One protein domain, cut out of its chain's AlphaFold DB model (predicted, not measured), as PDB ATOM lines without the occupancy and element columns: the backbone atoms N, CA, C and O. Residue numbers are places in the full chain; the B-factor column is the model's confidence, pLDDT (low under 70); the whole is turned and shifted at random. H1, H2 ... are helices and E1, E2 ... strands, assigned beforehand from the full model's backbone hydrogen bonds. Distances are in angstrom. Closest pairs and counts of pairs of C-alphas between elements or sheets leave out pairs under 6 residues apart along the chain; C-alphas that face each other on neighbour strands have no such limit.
ATOM      1  N   ALA A 334     -38.372 -51.689   4.821       96.38
ATOM      2  CA  ALA A 334     -39.141 -50.965   5.818       96.38
ATOM      3  C   ALA A 334     -38.188 -49.972   6.486       96.38
ATOM      4  O   ALA A 334     -37.422 -50.335   7.378       96.38
ATOM      5  N   LEU A 335     -38.197 -48.735   6.002       96.25
ATOM      6  CA  LEU A 335     -37.241 -47.692   6.355       96.25
ATOM      7  C   LEU A 335     -37.706 -46.964   7.609       96.25
ATOM      8  O   LEU A 335     -38.810 -46.424   7.632       96.25
ATOM      9  N   ARG A 336     -36.881 -46.930   8.651       96.94
ATOM     10  CA  ARG A 336     -37.181 -46.194   9.880       96.94
ATOM     11  C   ARG A 336     -37.302 -44.703   9.604       96.94
ATOM     12  O   ARG A 336     -36.500 -44.123   8.864       96.94
ATOM     13  N   LEU A 337     -38.311 -44.115  10.230       96.38
ATOM     14  CA  LEU A 337     -38.554 -42.686  10.228       96.38
ATOM     15  C   LEU A 337     -38.201 -42.099  11.593       96.38
ATOM     16  O   LEU A 337     -38.440 -42.731  12.621       96.38
ATOM     17  N   GLN A 338     -37.652 -40.890  11.572       94.12
ATOM     18  CA  GLN A 338     -37.538 -40.027  12.737       94.12
ATOM     19  C   GLN A 338     -38.110 -38.657  12.369       94.12
ATOM     20  O   GLN A 338     -37.567 -37.966  11.504       94.12
ATOM     21  N   GLY A 339     -39.247 -38.298  12.965       91.69
ATOM     22  CA  GLY A 339     -40.086 -37.205  12.489       91.69
ATOM     23  C   GLY A 339     -40.552 -37.468  11.056       91.69
ATOM     24  O   GLY A 339     -41.311 -38.400  10.790       91.69
ATOM     25  N   ASP A 340     -40.091 -36.649  10.117       91.12
ATOM     26  CA  ASP A 340     -40.397 -36.711   8.683       91.12
ATOM     27  C   ASP A 340     -39.213 -37.177   7.813       91.12
ATOM     28  O   ASP A 340     -39.328 -37.262   6.584       91.12
ATOM     29  N   ALA A 341     -38.093 -37.540   8.448       93.31
ATOM     30  CA  ALA A 341     -36.867 -37.966   7.792       93.31
ATOM     31  C   ALA A 341     -36.664 -39.486   7.853       93.31
ATOM     32  O   ALA A 341     -36.922 -40.135   8.867       93.31
ATOM     33  N   ILE A 342     -36.131 -40.050   6.769       94.50
ATOM     34  CA  ILE A 342     -35.644 -41.433   6.738       94.50
ATOM     35  C   ILE A 342     -34.249 -41.468   7.363       94.50
ATOM     36  O   ILE A 342     -33.343 -40.787   6.883       94.50
ATOM     37  N   ILE A 343     -34.068 -42.290   8.398       95.25
ATOM     38  CA  ILE A 343     -32.769 -42.450   9.078       95.25
ATOM     39  C   ILE A 343     -31.971 -43.656   8.574       95.25
ATOM     40  O   ILE A 343     -30.763 -43.744   8.794       95.25
ATOM     41  N   ASP A 344     -32.634 -44.589   7.891       93.25
ATOM     42  CA  ASP A 344     -31.982 -45.772   7.342       93.25
ATOM     43  C   ASP A 344     -31.238 -45.471   6.032       93.25
ATOM     44  O   ASP A 344     -31.686 -44.658   5.219       93.25
ATOM     45  N   PRO A 345     -30.108 -46.156   5.774       89.81
ATOM     46  CA  PRO A 345     -29.398 -46.011   4.515       89.81
ATOM     47  C   PRO A 345     -30.253 -46.533   3.357       89.81
ATOM     48  O   PRO A 345     -30.657 -47.696   3.322       89.81
ATOM     49  N   LEU A 346     -30.479 -45.677   2.364       85.62
ATOM     50  CA  LEU A 346     -31.168 -46.054   1.135       85.62
ATOM     51  C   LEU A 346     -30.236 -46.839   0.200       85.62
ATOM     52  O   LEU A 346     -29.058 -46.500   0.043       85.62
ATOM     53  N   SER A 347     -30.780 -47.849  -0.484       79.25
ATOM     54  CA  SER A 347     -30.114 -48.440  -1.650       79.25
ATOM     55  C   SER A 347     -30.032 -47.415  -2.781       79.25
ATOM     56  O   SER A 347     -30.821 -46.473  -2.822       79.25
ATOM     57  N   ASP A 348     -29.105 -47.580  -3.724       74.12
ATOM     58  CA  ASP A 348     -28.961 -46.616  -4.823       74.12
ATOM     59  C   ASP A 348     -30.225 -46.525  -5.687       74.12
ATOM     60  O   ASP A 348     -30.612 -45.429  -6.089       74.12
ATOM     61  N   THR A 349     -30.936 -47.644  -5.858       71.44
ATOM     62  CA  THR A 349     -32.260 -47.674  -6.487       71.44
ATOM     63  C   THR A 349     -33.243 -46.776  -5.741       71.44
ATOM     64  O   THR A 349     -33.819 -45.878  -6.346       71.44
ATOM     65  N   TRP A 350     -33.410 -46.940  -4.423       82.19
ATOM     66  CA  TRP A 350     -34.350 -46.113  -3.658       82.19
ATOM     67  C   TRP A 350     -33.896 -44.663  -3.518       82.19
ATOM     68  O   TRP A 350     -34.738 -43.776  -3.560       82.19
ATOM     69  N   LYS A 351     -32.589 -44.383  -3.442       83.75
ATOM     70  CA  LYS A 351     -32.082 -43.005  -3.541       83.75
ATOM     71  C   LYS A 351     -32.540 -42.363  -4.842       83.75
ATOM     72  O   LYS A 351     -32.966 -41.216  -4.825       83.75
ATOM     73  N   GLN A 352     -32.456 -43.092  -5.951       74.12
ATOM     74  CA  GLN A 352     -32.864 -42.605  -7.261       74.12
ATOM     75  C   GLN A 352     -34.378 -42.388  -7.335       74.12
ATOM     76  O   GLN A 352     -34.782 -41.295  -7.719       74.12
ATOM     77  N   VAL A 353     -35.193 -43.364  -6.907       77.06
ATOM     78  CA  VAL A 353     -36.664 -43.233  -6.872       77.06
ATOM     79  C   VAL A 353     -37.097 -42.059  -5.996       77.06
ATOM     80  O   VAL A 353     -37.915 -41.243  -6.407       77.06
ATOM     81  N   MET A 354     -36.536 -41.942  -4.792       82.56
ATOM     82  CA  MET A 354     -36.929 -40.895  -3.850       82.56
ATOM     83  C   MET A 354     -36.459 -39.515  -4.325       82.56
ATOM     84  O   MET A 354     -37.234 -38.566  -4.284       82.56
ATOM     85  N   LYS A 355     -35.231 -39.401  -4.856       76.94
ATOM     86  CA  LYS A 355     -34.683 -38.132  -5.361       76.94
ATOM     87  C   LYS A 355     -35.402 -37.625  -6.610       76.94
ATOM     88  O   LYS A 355     -35.527 -36.416  -6.767       76.94
ATOM     89  N   SER A 356     -35.838 -38.516  -7.504       59.03
ATOM     90  CA  SER A 356     -36.602 -38.105  -8.688       59.03
ATOM     91  C   SER A 356     -38.005 -37.629  -8.348       59.03
ATOM     92  O   SER A 356     -38.578 -36.841  -9.090       59.03
ATOM     93  N   THR A 357     -38.558 -38.140  -7.250       59.25
ATOM     94  CA  THR A 357     -39.968 -37.945  -6.919       59.25
ATOM     95  C   THR A 357     -40.166 -36.816  -5.910       59.25
ATOM     96  O   THR A 357     -41.205 -36.166  -5.942       59.25
ATOM     97  N   ARG A 358     -39.188 -36.534  -5.031       67.88
ATOM     98  CA  ARG A 358     -39.334 -35.515  -3.979       67.88
ATOM     99  C   ARG A 358     -38.044 -34.788  -3.610       67.88
ATOM    100  O   ARG A 358     -36.972 -35.378  -3.491       67.88
ATOM    101  N   SER A 359     -38.206 -33.501  -3.304       63.16
ATOM    102  CA  SER A 359     -37.255 -32.683  -2.535       63.16
ATOM    103  C   SER A 359     -37.695 -32.442  -1.084       63.16
ATOM    104  O   SER A 359     -36.906 -31.937  -0.291       63.16
ATOM    105  N   GLU A 360     -38.948 -32.761  -0.749       74.19
ATOM    106  CA  GLU A 360     -39.583 -32.457   0.539       74.19
ATOM    107  C   GLU A 360     -39.651 -33.678   1.474       74.19
ATOM    108  O   GLU A 360     -39.655 -34.814   0.991       74.19
ATOM    109  N   PRO A 361     -39.714 -33.461   2.801       83.31
ATOM    110  CA  PRO A 361     -39.794 -34.536   3.786       83.31
ATOM    111  C   PRO A 361     -41.174 -35.219   3.817       83.31
ATOM    112  O   PRO A 361     -42.168 -34.664   3.351       83.31
ATOM    113  N   PHE A 362     -41.258 -36.428   4.386       88.31
ATOM    114  CA  PHE A 362     -42.459 -37.275   4.337       88.31
ATOM    115  C   PHE A 362     -43.528 -36.830   5.333       88.31
ATOM    116  O   PHE A 362     -43.719 -37.448   6.375       88.31
ATOM    117  N   THR A 363     -44.271 -35.773   5.002       91.31
ATOM    118  CA  THR A 363     -45.217 -35.131   5.928       91.31
ATOM    119  C   THR A 363     -46.291 -36.067   6.491       91.31
ATOM    120  O   THR A 363     -46.693 -35.905   7.645       91.31
ATOM    121  N   ILE A 364     -46.683 -37.101   5.733       96.06
ATOM    122  CA  ILE A 364     -47.634 -38.135   6.172       96.06
ATOM    123  C   ILE A 364     -47.173 -38.864   7.441       96.06
ATOM    124  O   ILE A 364     -48.006 -39.340   8.213       96.06
ATOM    125  N   GLU A 476     -57.768 -38.904  -1.428       95.81
ATOM    126  CA  GLU A 476     -58.208 -38.947  -2.825       95.81
ATOM    127  C   GLU A 476     -59.709 -39.259  -2.909       95.81
ATOM    128  O   GLU A 476     -60.178 -40.263  -2.374       95.81
ATOM    129  N   TRP A 477     -60.450 -38.408  -3.621       93.94
ATOM    130  CA  TRP A 477     -61.903 -38.512  -3.811       93.94
ATOM    131  C   TRP A 477     -62.268 -38.956  -5.230       93.94
ATOM    132  O   TRP A 477     -63.387 -39.396  -5.481       93.94
ATOM    133  N   ASN A 478     -61.343 -38.838  -6.182       91.50
ATOM    134  CA  ASN A 478     -61.578 -39.151  -7.579       91.50
ATOM    135  C   ASN A 478     -61.146 -40.589  -7.909       91.50
ATOM    136  O   ASN A 478     -59.968 -40.950  -7.868       91.50
ATOM    137  N   LYS A 479     -62.114 -41.412  -8.325       89.31
ATOM    138  CA  LYS A 479     -61.896 -42.801  -8.761       89.31
ATOM    139  C   LYS A 479     -60.923 -42.921  -9.932       89.31
ATOM    140  O   LYS A 479     -60.136 -43.869  -9.965       89.31
ATOM    141  N   ASP A 480     -60.970 -41.985 -10.873       86.12
ATOM    142  CA  ASP A 480     -60.096 -41.988 -12.047       86.12
ATOM    143  C   ASP A 480     -58.673 -41.569 -11.679       86.12
ATOM    144  O   ASP A 480     -57.712 -42.089 -12.248       86.12
ATOM    145  N   ALA A 481     -58.524 -40.703 -10.671       86.94
ATOM    146  CA  ALA A 481     -57.213 -40.327 -10.158       86.94
ATOM    147  C   ALA A 481     -56.496 -41.546  -9.570       86.94
ATOM    148  O   ALA A 481     -55.369 -41.820  -9.968       86.94
ATOM    149  N   VAL A 482     -57.150 -42.360  -8.732       87.44
ATOM    150  CA  VAL A 482     -56.545 -43.608  -8.218       87.44
ATOM    151  C   VAL A 482     -56.144 -44.554  -9.357       87.44
ATOM    152  O   VAL A 482     -55.068 -45.148  -9.316       87.44
ATOM    153  N   ARG A 483     -56.956 -44.657 -10.419       84.38
ATOM    154  CA  ARG A 483     -56.623 -45.477 -11.597       84.38
ATOM    155  C   ARG A 483     -55.369 -44.979 -12.317       84.38
ATOM    156  O   ARG A 483     -54.566 -45.796 -12.760       84.38
ATOM    157  N   ALA A 484     -55.177 -43.665 -12.395       84.56
ATOM    158  CA  ALA A 484     -53.986 -43.053 -12.980       84.56
ATOM    159  C   ALA A 484     -52.700 -43.293 -12.160       84.56
ATOM    160  O   ALA A 484     -51.612 -42.990 -12.649       84.56
ATOM    161  N   HIS A 485     -52.804 -43.843 -10.942       86.12
ATOM    162  CA  HIS A 485     -51.662 -44.240 -10.112       86.12
ATOM    163  C   HIS A 485     -51.254 -45.705 -10.285       86.12
ATOM    164  O   HIS A 485     -50.300 -46.143  -9.641       86.12
ATOM    165  N   LEU A 486     -51.934 -46.477 -11.140       83.38
ATOM    166  CA  LEU A 486     -51.455 -47.812 -11.486       83.38
ATOM    167  C   LEU A 486     -50.004 -47.739 -11.970       83.38
ATOM    168  O   LEU A 486     -49.624 -46.852 -12.730       83.38
ATOM    169  N   GLU A 487     -49.207 -48.683 -11.485       78.56
ATOM    170  CA  GLU A 487     -47.780 -48.869 -11.746       78.56
ATOM    171  C   GLU A 487     -46.854 -47.775 -11.202       78.56
ATOM    172  O   GLU A 487     -45.630 -47.921 -11.312       78.56
ATOM    173  N   LYS A 488     -47.406 -46.730 -10.571       84.88
ATOM    174  CA  LYS A 488     -46.639 -45.679  -9.898       84.88
ATOM    175  C   LYS A 488     -46.141 -46.124  -8.528       84.88
ATOM    176  O   LYS A 488     -46.655 -47.072  -7.925       84.88
ATOM    177  N   TYR A 489     -45.130 -45.405  -8.044       90.44
ATOM    178  CA  TYR A 489     -44.607 -45.589  -6.701       90.44
ATOM    179  C   TYR A 489     -45.584 -45.073  -5.662       90.44
ATOM    180  O   TYR A 489     -46.106 -43.966  -5.746       90.44
ATOM    181  N   VAL A 490     -45.789 -45.907  -4.660       95.00
ATOM    182  CA  VAL A 490     -46.622 -45.637  -3.500       95.00
ATOM    183  C   VAL A 490     -45.852 -46.050  -2.261       95.00
ATOM    184  O   VAL A 490     -44.867 -46.788  -2.329       95.00
ATOM    185  N   TYR A 491     -46.296 -45.593  -1.108       97.31
ATOM    186  CA  TYR A 491     -45.748 -46.050   0.156       97.31
ATOM    187  C   TYR A 491     -46.836 -46.121   1.214       97.31
ATOM    188  O   TYR A 491     -47.906 -45.532   1.074       97.31
ATOM    189  N   VAL A 492     -46.562 -46.865   2.278       98.12
ATOM    190  CA  VAL A 492     -47.331 -46.782   3.519       98.12
ATOM    191  C   VAL A 492     -46.414 -46.321   4.638       98.12
ATOM    192  O   VAL A 492     -45.223 -46.642   4.648       98.12
ATOM    193  N   VAL A 493     -46.978 -45.590   5.593       98.38
ATOM    194  CA  VAL A 493     -46.329 -45.329   6.878       98.38
ATOM    195  C   VAL A 493     -47.072 -46.116   7.937       98.38
ATOM    196  O   VAL A 493     -48.293 -46.063   7.990       98.38
ATOM    197  N   GLY A 494     -46.362 -46.862   8.772       98.00
ATOM    198  CA  GLY A 494     -47.009 -47.582   9.860       98.00
ATOM    199  C   GLY A 494     -46.035 -48.163  10.861       98.00
ATOM    200  O   GLY A 494     -44.837 -47.887  10.811       98.00
ATOM    201  N   TYR A 495     -46.574 -48.976  11.765       97.75
ATOM    202  CA  TYR A 495     -45.861 -49.509  12.925       97.75
ATOM    203  C   TYR A 495     -45.742 -51.029  12.830       97.75
ATOM    204  O   TYR A 495     -46.501 -51.760  13.474       97.75
ATOM    205  N   PRO A 496     -44.818 -51.539  11.998       96.62
ATOM    206  CA  PRO A 496     -44.649 -52.967  11.831       96.62
ATOM    207  C   PRO A 496     -44.231 -53.633  13.142       96.62
ATOM    208  O   PRO A 496     -43.315 -53.197  13.845       96.62
ATOM    209  N   VAL A 497     -44.891 -54.741  13.449       93.31
ATOM    210  CA  VAL A 497     -44.550 -55.650  14.543       93.31
ATOM    211  C   VAL A 497     -44.237 -57.035  13.989       93.31
ATOM    212  O   VAL A 497     -44.573 -57.356  12.841       93.31
ATOM    213  N   SER A 498     -43.567 -57.861  14.797       88.00
ATOM    214  CA  SER A 498     -43.377 -59.267  14.453       88.00
ATOM    215  C   SER A 498     -44.716 -60.005  14.486       88.00
ATOM    216  O   SER A 498     -45.617 -59.667  15.256       88.00
ATOM    217  N   GLY A 499     -44.851 -61.018  13.633       83.25
ATOM    218  CA  GLY A 499     -46.004 -61.911  13.632       83.25
ATOM    219  C   GLY A 499     -46.601 -62.169  12.254       83.25
ATOM    220  O   GLY A 499     -46.219 -61.575  11.239       83.25
ATOM    221  N   GLY A 500     -47.587 -63.064  12.244       78.56
ATOM    222  CA  GLY A 500     -48.274 -63.526  11.043       78.56
ATOM    223  C   GLY A 500     -47.622 -64.709  10.357       78.56
ATOM    224  O   GLY A 500     -46.690 -65.316  10.867       78.56
ATOM    225  N   ASN A 501     -48.101 -64.981   9.146       83.88
ATOM    226  CA  ASN A 501     -47.623 -66.079   8.305       83.88
ATOM    227  C   ASN A 501     -46.409 -65.674   7.444       83.88
ATOM    228  O   ASN A 501     -46.212 -66.214   6.358       83.88
ATOM    229  N   LEU A 502     -45.632 -64.675   7.878       88.38
ATOM    230  CA  LEU A 502     -44.430 -64.235   7.169       88.38
ATOM    231  C   LEU A 502     -43.228 -65.100   7.578       88.38
ATOM    232  O   LEU A 502     -43.039 -65.328   8.774       88.38
ATOM    233  N   PRO A 503     -42.383 -65.550   6.631       89.50
ATOM    234  CA  PRO A 503     -41.172 -66.289   6.973       89.50
ATOM    235  C   PRO A 503     -40.240 -65.454   7.858       89.50
ATOM    236  O   PRO A 503     -39.924 -64.314   7.517       89.50
ATOM    237  N   GLN A 504     -39.729 -66.031   8.951       89.62
ATOM    238  CA  GLN A 504     -38.831 -65.313   9.868       89.62
ATOM    239  C   GLN A 504     -37.596 -64.760   9.146       89.62
ATOM    240  O   GLN A 504     -37.227 -63.606   9.334       89.62
ATOM    241  N   GLY A 505     -37.037 -65.540   8.214       88.38
ATOM    242  CA  GLY A 505     -35.901 -65.108   7.404       88.38
ATOM    243  C   GLY A 505     -36.173 -63.901   6.497       88.38
ATOM    244  O   GLY A 505     -35.219 -63.348   5.970       88.38
ATOM    245  N   PHE A 506     -37.436 -63.502   6.308       88.38
ATOM    246  CA  PHE A 506     -37.842 -62.255   5.653       88.38
ATOM    247  C   PHE A 506     -38.109 -61.124   6.640       88.38
ATOM    248  O   PHE A 506     -37.771 -59.981   6.346       88.38
ATOM    249  N   ILE A 507     -38.652 -61.431   7.819       92.25
ATOM    250  CA  ILE A 507     -38.866 -60.439   8.877       92.25
ATOM    251  C   ILE A 507     -37.527 -59.889   9.383       92.25
ATOM    252  O   ILE A 507     -37.395 -58.671   9.490       92.25
ATOM    253  N   ASP A 508     -36.535 -60.750   9.645       92.81
ATOM    254  CA  ASP A 508     -35.262 -60.312  10.240       92.81
ATOM    255  C   ASP A 508     -34.524 -59.295   9.356       92.81
ATOM    256  O   ASP A 508     -34.110 -58.258   9.869       92.81
ATOM    257  N   PRO A 509     -34.383 -59.494   8.031       90.19
ATOM    258  CA  PRO A 509     -33.743 -58.491   7.188       90.19
ATOM    259  C   PRO A 509     -34.603 -57.246   6.946       90.19
ATOM    260  O   PRO A 509     -34.049 -56.190   6.650       90.19
ATOM    261  N   LEU A 510     -35.934 -57.364   7.031       93.19
ATOM    262  CA  LEU A 510     -36.862 -56.255   6.792       93.19
ATOM    263  C   LEU A 510     -36.937 -55.299   7.985       93.19
ATOM    264  O   LEU A 510     -36.917 -54.084   7.799       93.19
ATOM    265  N   LEU A 511     -37.044 -55.841   9.200       94.62
ATOM    266  CA  LEU A 511     -37.264 -55.069  10.426       94.62
ATOM    267  C   LEU A 511     -36.043 -55.059  11.358       94.62
ATOM    268  O   LEU A 511     -35.918 -54.173  12.202       94.62
ATOM    269  N   GLY A 512     -35.116 -56.007  11.225       92.12
ATOM    270  CA  GLY A 512     -34.066 -56.207  12.220       92.12
ATOM    271  C   GLY A 512     -34.668 -56.567  13.580       92.12
ATOM    272  O   GLY A 512     -35.604 -57.358  13.668       92.12
ATOM    273  N   ASN A 513     -34.152 -55.944  14.642       90.81
ATOM    274  CA  ASN A 513     -34.599 -56.173  16.021       90.81
ATOM    275  C   ASN A 513     -35.536 -55.069  16.550       90.81
ATOM    276  O   ASN A 513     -35.838 -55.036  17.742       90.81
ATOM    277  N   GLU A 514     -35.974 -54.148  15.688       92.25
ATOM    278  CA  GLU A 514     -36.754 -52.970  16.074       92.25
ATOM    279  C   GLU A 514     -38.190 -53.073  15.548       92.25
ATOM    280  O   GLU A 514     -38.461 -52.883  14.358       92.25
ATOM    281  N   PHE A 515     -39.108 -53.371  16.465       93.81
ATOM    282  CA  PHE A 515     -40.545 -53.498  16.222       93.81
ATOM    283  C   PHE A 515     -41.300 -52.337  16.860       93.81
ATOM    284  O   PHE A 515     -40.820 -51.749  17.827       93.81
ATOM    285  N   SER A 516     -42.517 -52.067  16.378       95.12
ATOM    286  CA  SER A 516     -43.355 -50.964  16.876       95.12
ATOM    287  C   SER A 516     -42.706 -49.584  16.689       95.12
ATOM    288  O   SER A 516     -43.061 -48.627  17.374       95.12
ATOM    289  N   THR A 517     -41.763 -49.488  15.755       96.69
ATOM    290  CA  THR A 517     -41.149 -48.236  15.309       96.69
ATOM    291  C   THR A 517     -41.826 -47.800  14.020       96.69
ATOM    292  O   THR A 517     -42.106 -48.645  13.168       96.69
ATOM    293  N   LYS A 518     -42.071 -46.503  13.856       98.12
ATOM    294  CA  LYS A 518     -42.645 -45.925  12.646       98.12
ATOM    295  C   LYS A 518     -41.707 -46.160  11.466       98.12
ATOM    296  O   LYS A 518     -40.519 -45.828  11.507       98.12
ATOM    297  N   ARG A 519     -42.242 -46.749  10.401       98.06
ATOM    298  CA  ARG A 519     -41.494 -47.040   9.177       98.06
ATOM    299  C   ARG A 519     -42.254 -46.613   7.942       98.06
ATOM    300  O   ARG A 519     -43.468 -46.792   7.859       98.06
ATOM    301  N   LEU A 520     -41.502 -46.124   6.965       97.50
ATOM    302  CA  LEU A 520     -41.929 -45.962   5.588       97.50
ATOM    303  C   LEU A 520     -41.634 -47.255   4.826       97.50
ATOM    304  O   LEU A 520     -40.491 -47.701   4.756       97.50
ATOM    305  N   MET A 521     -42.664 -47.856   4.245       97.50
ATOM    306  CA  MET A 521     -42.554 -49.064   3.430       97.50
ATOM    307  C   MET A 521     -42.968 -48.712   1.998       97.50
ATOM    308  O   MET A 521     -44.165 -48.558   1.738       97.50
ATOM    309  N   PRO A 522     -42.008 -48.515   1.077       95.38
ATOM    310  CA  PRO A 522     -42.303 -48.102  -0.280       95.38
ATOM    311  C   PRO A 522     -42.489 -49.306  -1.214       95.38
ATOM    312  O   PRO A 522     -42.030 -50.419  -0.946       95.38
ATOM    313  N   GLY A 523     -43.170 -49.068  -2.330       92.06
ATOM    314  CA  GLY A 523     -43.458 -50.061  -3.359       92.06
ATOM    315  C   GLY A 523     -44.169 -49.434  -4.554       92.06
ATOM    316  O   GLY A 523     -44.072 -48.231  -4.789       92.06
ATOM    317  N   ARG A 524     -44.891 -50.247  -5.318       89.75
ATOM    318  CA  ARG A 524     -45.667 -49.865  -6.496       89.75
ATOM    319  C   ARG A 524     -47.100 -50.342  -6.366       89.75
ATOM    320  O   ARG A 524     -47.365 -51.434  -5.860       89.75
ATOM    321  N   LEU A 525     -48.023 -49.531  -6.866       90.50
ATOM    322  CA  LEU A 525     -49.414 -49.927  -7.012       90.50
ATOM    323  C   LEU A 525     -49.530 -50.803  -8.264       90.50
ATOM    324  O   LEU A 525     -49.258 -50.347  -9.361       90.50
ATOM    325  N   LEU A 526     -49.896 -52.072  -8.120       87.00
ATOM    326  CA  LEU A 526     -49.867 -53.042  -9.218       87.00
ATOM    327  C   LEU A 526     -51.210 -53.164  -9.942       87.00
ATOM    328  O   LEU A 526     -51.258 -53.287 -11.165       87.00
ATOM    329  N   SER A 527     -52.308 -53.199  -9.186       85.75
ATOM    330  CA  SER A 527     -53.652 -53.419  -9.730       85.75
ATOM    331  C   SER A 527     -54.743 -53.020  -8.731       85.75
ATOM    332  O   SER A 527     -54.452 -52.549  -7.630       85.75
ATOM    333  N   PHE A 528     -56.004 -53.236  -9.107       86.31
ATOM    334  CA  PHE A 528     -57.139 -53.215  -8.192       86.31
ATOM    335  C   PHE A 528     -58.106 -54.374  -8.468       86.31
ATOM    336  O   PHE A 528     -58.213 -54.842  -9.601       86.31
ATOM    337  N   THR A 529     -58.841 -54.799  -7.441       80.94
ATOM    338  CA  THR A 529     -59.779 -55.929  -7.472       80.94
ATOM    339  C   THR A 529     -61.125 -55.519  -6.852       80.94
ATOM    340  O   THR A 529     -61.119 -55.014  -5.731       80.94
ATOM    341  N   PRO A 530     -62.280 -55.755  -7.504       75.50
ATOM    342  CA  PRO A 530     -62.429 -56.278  -8.862       75.50
ATOM    343  C   PRO A 530     -61.976 -55.268  -9.928       75.50
ATOM    344  O   PRO A 530     -62.052 -54.054  -9.739       75.50
ATOM    345  N   GLN A 531     -61.516 -55.782 -11.072       62.59
ATOM    346  CA  GLN A 531     -61.042 -54.961 -12.194       62.59
ATOM    347  C   GLN A 531     -62.187 -54.362 -13.031       62.59
ATOM    348  O   GLN A 531     -61.992 -53.353 -13.707       62.59
ATOM    349  N   ARG A 532     -63.384 -54.970 -13.004       62.16
ATOM    350  CA  ARG A 532     -64.550 -54.555 -13.803       62.16
ATOM    351  C   ARG A 532     -65.800 -54.437 -12.954       62.16
ATOM    352  O   ARG A 532     -66.279 -55.450 -12.458       62.16
ATOM    353  N   GLY A 533     -66.357 -53.227 -12.920       58.72
ATOM    354  CA  GLY A 533     -67.589 -52.926 -12.200       58.72
ATOM    355  C   GLY A 533     -67.431 -53.114 -10.692       58.72
ATOM    356  O   GLY A 533     -66.622 -53.903 -10.216       58.72
ATOM    357  N   LEU A 534     -68.199 -52.358  -9.926       66.06
ATOM    358  CA  LEU A 534     -68.429 -52.680  -8.527       66.06
ATOM    359  C   LEU A 534     -69.895 -53.039  -8.415       66.06
ATOM    360  O   LEU A 534     -70.744 -52.316  -8.943       66.06
ATOM    361  N   GLU A 535     -70.199 -54.143  -7.742       72.12
ATOM    362  CA  GLU A 535     -71.562 -54.314  -7.253       72.12
ATOM    363  C   GLU A 535     -71.860 -53.211  -6.227       72.12
ATOM    364  O   GLU A 535     -70.954 -52.584  -5.663       72.12
ATOM    365  N   HIS A 536     -73.143 -52.946  -5.985       67.06
ATOM    366  CA  HIS A 536     -73.546 -51.923  -5.028       67.06
ATOM    367  C   HIS A 536     -72.906 -52.198  -3.652       67.06
ATOM    368  O   HIS A 536     -73.031 -53.301  -3.127       67.06
ATOM    369  N   ARG A 537     -72.229 -51.188  -3.078       73.00
ATOM    370  CA  ARG A 537     -71.498 -51.240  -1.790       73.00
ATOM    371  C   ARG A 537     -70.225 -52.096  -1.752       73.00
ATOM    372  O   ARG A 537     -69.736 -52.401  -0.667       73.00
ATOM    373  N   GLN A 538     -69.655 -52.466  -2.896       82.31
ATOM    374  CA  GLN A 538     -68.303 -53.031  -2.925       82.31
ATOM    375  C   GLN A 538     -67.238 -51.928  -2.941       82.31
ATOM    376  O   GLN A 538     -67.383 -50.915  -3.621       82.31
ATOM    377  N   VAL A 539     -66.135 -52.170  -2.234       86.12
ATOM    378  CA  VAL A 539     -64.953 -51.299  -2.210       86.12
ATOM    379  C   VAL A 539     -63.820 -52.004  -2.942       86.12
ATOM    380  O   VAL A 539     -63.502 -53.151  -2.613       86.12
ATOM    381  N   ARG A 540     -63.197 -51.350  -3.937       90.31
ATOM    382  CA  ARG A 540     -62.056 -51.959  -4.637       90.31
ATOM    383  C   ARG A 540     -60.889 -52.119  -3.675       90.31
ATOM    384  O   ARG A 540     -60.549 -51.208  -2.923       90.31
ATOM    385  N   LYS A 541     -60.229 -53.269  -3.757       92.69
ATOM    386  CA  LYS A 541     -58.929 -53.509  -3.141       92.69
ATOM    387  C   LYS A 541     -57.834 -53.088  -4.109       92.69
ATOM    388  O   LYS A 541     -57.718 -53.666  -5.179       92.69
ATOM    389  N   LEU A 542     -57.030 -52.111  -3.737       93.94
ATOM    390  CA  LEU A 542     -55.749 -51.793  -4.348       93.94
ATOM    391  C   LEU A 542     -54.738 -52.878  -3.972       93.94
ATOM    392  O   LEU A 542     -54.644 -53.239  -2.801       93.94
ATOM    393  N   VAL A 543     -53.992 -53.385  -4.949       93.00
ATOM    394  CA  VAL A 543     -52.925 -54.372  -4.746       93.00
ATOM    395  C   VAL A 543     -51.597 -53.679  -4.988       93.00
ATOM    396  O   VAL A 543     -51.376 -53.153  -6.077       93.00
ATOM    397  N   SER A 544     -50.711 -53.696  -4.004       93.88
ATOM    398  CA  SER A 544     -49.354 -53.176  -4.116       93.88
ATOM    399  C   SER A 544     -48.326 -54.239  -3.760       93.88
ATOM    400  O   SER A 544     -48.630 -55.276  -3.166       93.88
ATOM    401  N   ASP A 545     -47.088 -53.972  -4.143       91.31
ATOM    402  CA  ASP A 545     -45.967 -54.868  -3.892       91.31
ATOM    403  C   ASP A 545     -45.222 -54.565  -2.579       91.31
ATOM    404  O   ASP A 545     -44.156 -55.123  -2.324       91.31
ATOM    405  N   ILE A 546     -45.795 -53.695  -1.739       94.44
ATOM    406  CA  ILE A 546     -45.179 -53.218  -0.503       94.44
ATOM    407  C   ILE A 546     -44.985 -54.364   0.505       94.44
ATOM    408  O   ILE A 546     -45.899 -55.137   0.808       94.44
ATOM    409  N   SER A 547     -43.796 -54.408   1.104       93.50
ATOM    410  CA  SER A 547     -43.437 -55.333   2.180       93.50
ATOM    411  C   SER A 547     -43.984 -54.879   3.540       93.50
ATOM    412  O   SER A 547     -43.262 -54.277   4.329       93.50
ATOM    413  N   THR A 548     -45.252 -55.178   3.839       94.94
ATOM    414  CA  THR A 548     -45.848 -54.894   5.160       94.94
ATOM    415  C   THR A 548     -45.804 -56.096   6.108       94.94
ATOM    416  O   THR A 548     -45.727 -57.250   5.679       94.94
ATOM    417  N   THR A 549     -45.882 -55.853   7.417       94.00
ATOM    418  CA  THR A 549     -46.025 -56.905   8.442       94.00
ATOM    419  C   THR A 549     -47.275 -56.670   9.296       94.00
ATOM    420  O   THR A 549     -48.120 -55.836   8.962       94.00
ATOM    421  N   HIS A 550     -47.436 -57.427  10.385       90.94
ATOM    422  CA  HIS A 550     -48.464 -57.131  11.384       90.94
ATOM    423  C   HIS A 550     -48.302 -55.710  11.946       90.94
ATOM    424  O   HIS A 550     -47.209 -55.158  11.921       90.94
ATOM    425  N   GLY A 551     -49.383 -55.115  12.455       93.75
ATOM    426  CA  GLY A 551     -49.374 -53.762  13.035       93.75
ATOM    427  C   GLY A 551     -49.457 -52.625  12.011       93.75
ATOM    428  O   GLY A 551     -49.828 -51.511  12.369       93.75
ATOM    429  N   VAL A 552     -49.204 -52.904  10.728       97.06
ATOM    430  CA  VAL A 552     -49.313 -51.915   9.640       97.06
ATOM    431  C   VAL A 552     -50.757 -51.738   9.155       97.06
ATOM    432  O   VAL A 552     -51.071 -50.728   8.537       97.06
ATOM    433  N   SER A 553     -51.659 -52.688   9.421       96.00
ATOM    434  CA  SER A 553     -53.082 -52.547   9.078       96.00
ATOM    435  C   SER A 553     -53.647 -51.234   9.629       96.00
ATOM    436  O   SER A 553     -53.373 -50.882  10.774       96.00
ATOM    437  N   GLY A 554     -54.404 -50.517   8.801       97.94
ATOM    438  CA  GLY A 554     -54.905 -49.170   9.073       97.94
ATOM    439  C   GLY A 554     -53.982 -48.036   8.610       97.94
ATOM    440  O   GLY A 554     -54.390 -46.880   8.631       97.94
ATOM    441  N   ALA A 555     -52.776 -48.344   8.122       98.38
ATOM    442  CA  ALA A 555     -51.868 -47.360   7.537       98.38
ATOM    443  C   ALA A 555     -52.440 -46.683   6.273       98.38
ATOM    444  O   ALA A 555     -53.127 -47.340   5.481       98.38
ATOM    445  N   PRO A 556     -52.102 -45.407   6.014       98.56
ATOM    446  CA  PRO A 556     -52.440 -44.759   4.754       98.56
ATOM    447  C   PRO A 556     -51.568 -45.321   3.624       98.56
ATOM    448  O   PRO A 556     -50.345 -45.384   3.752       98.56
ATOM    449  N   LEU A 557     -52.184 -45.712   2.505       98.31
ATOM    450  CA  LEU A 557     -51.494 -45.957   1.237       98.31
ATOM    451  C   LEU A 557     -51.426 -44.642   0.466       98.31
ATOM    452  O   LEU A 557     -52.459 -44.101   0.076       98.31
ATOM    453  N   VAL A 558     -50.217 -44.145   0.243       97.50
ATOM    454  CA  VAL A 558     -49.952 -42.787  -0.233       97.50
ATOM    455  C   VAL A 558     -49.279 -42.821  -1.597       97.50
ATOM    456  O   VAL A 558     -48.395 -43.646  -1.837       97.50
ATOM    457  N   ASP A 559     -49.675 -41.905  -2.473       94.50
ATOM    458  CA  ASP A 559     -48.898 -41.560  -3.659       94.50
ATOM    459  C   ASP A 559     -47.546 -40.939  -3.268       94.50
ATOM    460  O   ASP A 559     -47.488 -39.999  -2.476       94.50
ATOM    461  N   MET A 560     -46.454 -41.452  -3.840       91.88
ATOM    462  CA  MET A 560     -45.105 -40.988  -3.509       91.88
ATOM    463  C   MET A 560     -44.824 -39.552  -3.965       91.88
ATOM    464  O   MET A 560     -43.966 -38.899  -3.378       91.88
ATOM    465  N   GLU A 561     -45.514 -39.072  -5.000       88.25
ATOM    466  CA  GLU A 561     -45.288 -37.747  -5.585       88.25
ATOM    467  C   GLU A 561     -46.094 -36.652  -4.876       88.25
ATOM    468  O   GLU A 561     -45.549 -35.606  -4.529       88.25
ATOM    469  N   SER A 562     -47.386 -36.889  -4.635       88.44
ATOM    470  CA  SER A 562     -48.314 -35.849  -4.174       88.44
ATOM    471  C   SER A 562     -48.647 -35.859  -2.680       88.44
ATOM    472  O   SER A 562     -49.410 -34.996  -2.245       88.44
ATOM    473  N   ASP A 563     -48.165 -36.838  -1.907       90.75
ATOM    474  CA  ASP A 563     -48.598 -37.096  -0.520       90.75
ATOM    475  C   ASP A 563     -50.122 -37.294  -0.364       90.75
ATOM    476  O   ASP A 563     -50.679 -37.184   0.729       90.75
ATOM    477  N   THR A 564     -50.833 -37.615  -1.448       95.12
ATOM    478  CA  THR A 564     -52.275 -37.883  -1.387       95.12
ATOM    479  C   THR A 564     -52.521 -39.337  -0.980       95.12
ATOM    480  O   THR A 564     -51.927 -40.264  -1.535       95.12
ATOM    481  N   VAL A 565     -53.430 -39.560  -0.029       97.69
ATOM    482  CA  VAL A 565     -53.825 -40.907   0.404       97.69
ATOM    483  C   VAL A 565     -54.778 -41.525  -0.615       97.69
ATOM    484  O   VAL A 565     -55.929 -41.113  -0.756       97.69
ATOM    485  N   LEU A 566     -54.285 -42.552  -1.304       97.56
ATOM    486  CA  LEU A 566     -54.993 -43.326  -2.322       97.56
ATOM    487  C   LEU A 566     -55.847 -44.448  -1.721       97.56
ATOM    488  O   LEU A 566     -56.794 -44.913  -2.361       97.56
ATOM    489  N   GLY A 567     -55.520 -44.910  -0.511       97.75
ATOM    490  CA  GLY A 567     -56.251 -45.996   0.131       97.75
ATOM    491  C   GLY A 567     -55.912 -46.240   1.596       97.75
ATOM    492  O   GLY A 567     -54.995 -45.643   2.152       97.75
ATOM    493  N   LEU A 568     -56.664 -47.151   2.209       98.19
ATOM    494  CA  LEU A 568     -56.485 -47.619   3.586       98.19
ATOM    495  C   LEU A 568     -55.895 -49.032   3.573       98.19
ATOM    496  O   LEU A 568     -56.568 -49.958   3.125       98.19
ATOM    497  N   HIS A 569     -54.658 -49.219   4.038       97.88
ATOM    498  CA  HIS A 569     -54.011 -50.532   4.066       97.88
ATOM    499  C   HIS A 569     -54.750 -51.495   4.999       97.88
ATOM    500  O   HIS A 569     -54.993 -51.179   6.160       97.88
ATOM    501  N   ILE A 570     -55.076 -52.689   4.507       95.50
ATOM    502  CA  ILE A 570     -55.889 -53.666   5.241       95.50
ATOM    503  C   ILE A 570     -55.069 -54.847   5.733       95.50
ATOM    504  O   ILE A 570     -55.064 -55.178   6.917       95.50
ATOM    505  N   GLU A 571     -54.351 -55.478   4.820       92.94
ATOM    506  CA  GLU A 571     -53.657 -56.728   5.052       92.94
ATOM    507  C   GLU A 571     -52.517 -56.860   4.054       92.94
ATOM    508  O   GLU A 571     -52.502 -56.223   2.999       92.94
ATOM    509  N   GLY A 572     -51.575 -57.740   4.362       91.00
ATOM    510  CA  GLY A 572     -50.631 -58.208   3.367       91.00
ATOM    511  C   GLY A 572     -50.615 -59.723   3.328       91.00
ATOM    512  O   GLY A 572     -50.554 -60.368   4.377       91.00
ATOM    513  N   LEU A 573     -50.517 -60.296   2.137       89.62
ATOM    514  CA  LEU A 573     -50.465 -61.737   1.927       89.62
ATOM    515  C   LEU A 573     -49.070 -62.160   1.475       89.62
ATOM    516  O   LEU A 573     -48.520 -61.611   0.520       89.62
ATOM    517  N   TRP A 574     -48.495 -63.131   2.183       86.81
ATOM    518  CA  TRP A 574     -47.317 -63.836   1.693       86.81
ATOM    519  C   TRP A 574     -47.773 -64.932   0.742       86.81
ATOM    520  O   TRP A 574     -48.553 -65.799   1.136       86.81
ATOM    521  N   LYS A 575     -47.283 -64.897  -0.491       82.31
ATOM    522  CA  LYS A 575     -47.521 -65.940  -1.478       82.31
ATOM    523  C   LYS A 575     -46.198 -66.641  -1.748       82.31
ATOM    524  O   LYS A 575     -45.208 -66.016  -2.133       82.31
ATOM    525  N   GLU A 576     -46.153 -67.937  -1.460       74.19
ATOM    526  CA  GLU A 576     -44.938 -68.735  -1.603       74.19
ATOM    527  C   GLU A 576     -44.421 -68.649  -3.047       74.19
ATOM    528  O   GLU A 576     -45.191 -68.782  -3.991       74.19
ATOM    529  N   ASN A 577     -43.123 -68.379  -3.222       66.12
ATOM    530  CA  ASN A 577     -42.460 -68.143  -4.518       66.12
ATOM    531  C   ASN A 577     -42.875 -66.872  -5.292       66.12
ATOM    532  O   ASN A 577     -42.208 -66.523  -6.262       66.12
ATOM    533  N   GLU A 578     -43.909 -66.154  -4.854       67.94
ATOM    534  CA  GLU A 578     -44.407 -64.921  -5.489       67.94
ATOM    535  C   GLU A 578     -44.033 -63.653  -4.694       67.94
ATOM    536  O   GLU A 578     -43.956 -62.546  -5.232       67.94
ATOM    537  N   GLY A 579     -43.758 -63.811  -3.398       76.62
ATOM    538  CA  GLY A 579     -43.345 -62.745  -2.490       76.62
ATOM    539  C   GLY A 579     -44.506 -62.156  -1.691       76.62
ATOM    540  O   GLY A 579     -45.522 -62.807  -1.437       76.62
ATOM    541  N   LYS A 580     -44.331 -60.913  -1.236       86.94
ATOM    542  CA  LYS A 580     -45.303 -60.205  -0.401       86.94
ATOM    543  C   LYS A 580     -46.138 -59.245  -1.243       86.94
ATOM    544  O   LYS A 580     -45.575 -58.470  -2.012       86.94
ATOM    545  N   PHE A 581     -47.454 -59.296  -1.061       90.44
ATOM    546  CA  PHE A 581     -48.400 -58.303  -1.570       90.44
ATOM    547  C   PHE A 581     -49.081 -57.602  -0.409       90.44
ATOM    548  O   PHE A 581     -49.360 -58.221   0.621       90.44
ATOM    549  N   ALA A 582     -49.381 -56.328  -0.600       94.06
ATOM    550  CA  ALA A 582     -50.169 -55.520   0.307       94.06
ATOM    551  C   ALA A 582     -51.486 -55.142  -0.371       94.06
ATOM    552  O   ALA A 582     -51.538 -54.862  -1.566       94.06
ATOM    553  N   TYR A 583     -52.557 -55.144   0.411       95.12
ATOM    554  CA  TYR A 583     -53.889 -54.786  -0.038       95.12
ATOM    555  C   TYR A 583     -54.348 -53.544   0.713       95.12
ATOM    556  O   TYR A 583     -54.071 -53.389   1.906       95.12
ATOM    557  N   ALA A 584     -55.048 -52.653   0.026       97.00
ATOM    558  CA  ALA A 584     -55.663 -51.475   0.622       97.00
ATOM    559  C   ALA A 584     -57.062 -51.261   0.049       97.00
ATOM    560  O   ALA A 584     -57.292 -51.561  -1.114       97.00
ATOM    561  N   PHE A 585     -58.001 -50.728   0.819       96.19
ATOM    562  CA  PHE A 585     -59.260 -50.244   0.254       96.19
ATOM    563  C   PHE A 585     -59.022 -48.943  -0.509       96.19
ATOM    564  O   PHE A 585     -58.374 -48.040   0.017       96.19
ATOM    565  N   ALA A 586     -59.526 -48.843  -1.740       95.62
ATOM    566  CA  ALA A 586     -59.439 -47.627  -2.538       95.62
ATOM    567  C   ALA A 586     -60.214 -46.497  -1.852       95.62
ATOM    568  O   ALA A 586     -61.405 -46.645  -1.572       95.62
ATOM    569  N   MET A 587     -59.544 -45.369  -1.602       96.69
ATOM    570  CA  MET A 587     -60.102 -44.282  -0.794       96.69
ATOM    571  C   MET A 587     -61.423 -43.728  -1.359       96.69
ATOM    572  O   MET A 587     -62.389 -43.680  -0.605       96.69
ATOM    573  N   PRO A 588     -61.560 -43.431  -2.668       93.81
ATOM    574  CA  PRO A 588     -62.828 -42.944  -3.217       93.81
ATOM    575  C   PRO A 588     -64.003 -43.908  -3.018       93.81
ATOM    576  O   PRO A 588     -65.111 -43.483  -2.714       93.81
ATOM    577  N   ASP A 589     -63.776 -45.216  -3.175       92.12
ATOM    578  CA  ASP A 589     -64.850 -46.201  -3.011       92.12
ATOM    579  C   ASP A 589     -65.218 -46.393  -1.543       92.12
ATOM    580  O   ASP A 589     -66.382 -46.624  -1.229       92.12
ATOM    581  N   LEU A 590     -64.224 -46.304  -0.654       92.88
ATOM    582  CA  LEU A 590     -64.439 -46.324   0.784       92.88
ATOM    583  C   LEU A 590     -65.281 -45.124   1.218       92.88
ATOM    584  O   LEU A 590     -66.184 -45.293   2.021       92.88
TER     585      LEU A 590
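This is residues 334 to 364 and 476 to 590 of the 619 residues of the protein "Trypsin-like peptidase domain-containing protein" of Myxococcus sp. AM011 (UniProt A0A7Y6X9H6). A small closed barrel of six antiparallel strands, E2 to E7, forms the core, with the two longest strands, E3 and E6, each bending sharply on the way through its wall. Four short helices lie round it, H2 and H4 close together at one end of the longest axis and H1 and H3 towards the opposite end, where strand E1 adds itself to the beginning of E3. The printed part has 146 residues, with four named helices and seven named strands in the order E1 H1 H2 E2 H3 E3 E4 E5 E6 E7 H4, and its class is mixed, helices and strands. Round the ring run E2, E3, E4, E7, E6, E5 and back to E2. The whole is compact, with a radius of gyration of the C-alphas of 14.9 A and spans of 44 by 37 by 24 A.

The barrel's strands are E2, residues 489 to 494, 16.9 A from first to last C-alpha; E3, residues 519 to 529, 26.3 A; E4, residues 541 to 544; E5, residues 556 to 559; E6, residues 565 to 575, 25.9 A; and E7, residues 579 to 586, 22.1 A. E3 bends by 74 degrees at residue 526 and E6 by 66 degrees at residue 568. E1, residues 335 to 338, begins with C-alpha 335 at (-37.241, -47.692, 6.355). The helices are H1, residues 348 to 357, 14.2 A; H2, residues 479 to 483; H3, residues 504 to 511, 10.4 A; and H4, residues 587 to 590, which ends with C-alpha 590 at (-64.439, -46.324, 0.784). C-alpha 519, where E3 begins, is at (-41.494, -47.040, 9.177).

E2 and E3 are antiparallel at 124 degrees, with N 492 and O 521 3.0 A apart, within hydrogen-bond range. E3 pairs in a staggered way, with E2 over residues 519 to 524 and with E4 over residues 525 to 529. E3 and E4 form a hairpin, with N 529 and O 541 at 2.8 A. E4 and E7 are antiparallel at 142 degrees, with N 542 and O 584 at 2.7 A. E5, E6 and E7 are a meander, each strand the antiparallel neighbour of the one before. With E4 before them they make a Greek key, in which the first of four strands is the neighbour of the fourth. N 583 and O 571 are 2.8 A apart in the hairpin of E6 and E7, and N 557 and O 567 2.8 A in that of E5 and E6. E5 and E2 close the ring, with N 558 and O 491 at 2.8 A. E1 is not in the ring but is antiparallel to E3, with N 335 and O 520 at 2.8 A. H1 is on the barrel, as is H2, which lies outside it at a height of 8.6 A over the sheet; the closest C-alphas of H2 and E6 are those of Val 482 and Leu 566, 6.1 A apart. H3 is on it too, outside. H4 is on it, outside, at a height of 7.4 A, and Gly 567 of E6 and Met 587 have C-alphas 4.3 A apart. H2 and H4 are close but not clearly touching, the C-alphas of Lys 479 and Pro 588 being 5.6 A apart. Every O i to N i+4 pair is within hydrogen-bond range in H1 and H2, against 3 of 4 in H3, and H4 is too short for such a pair.

The farthest C-alphas are those of Pro 345 and His 536, 45.6 A apart. Residues 365 to 475 are not printed, and C-alphas 364 and 476 are 13.9 A apart across the cut. The links E3 to E4 and E4 to E5 are long. Mean pLDDT of the printed part is 88.3; residues 356 to 359, 531 to 534, 536 and 577 to 578 are under 70.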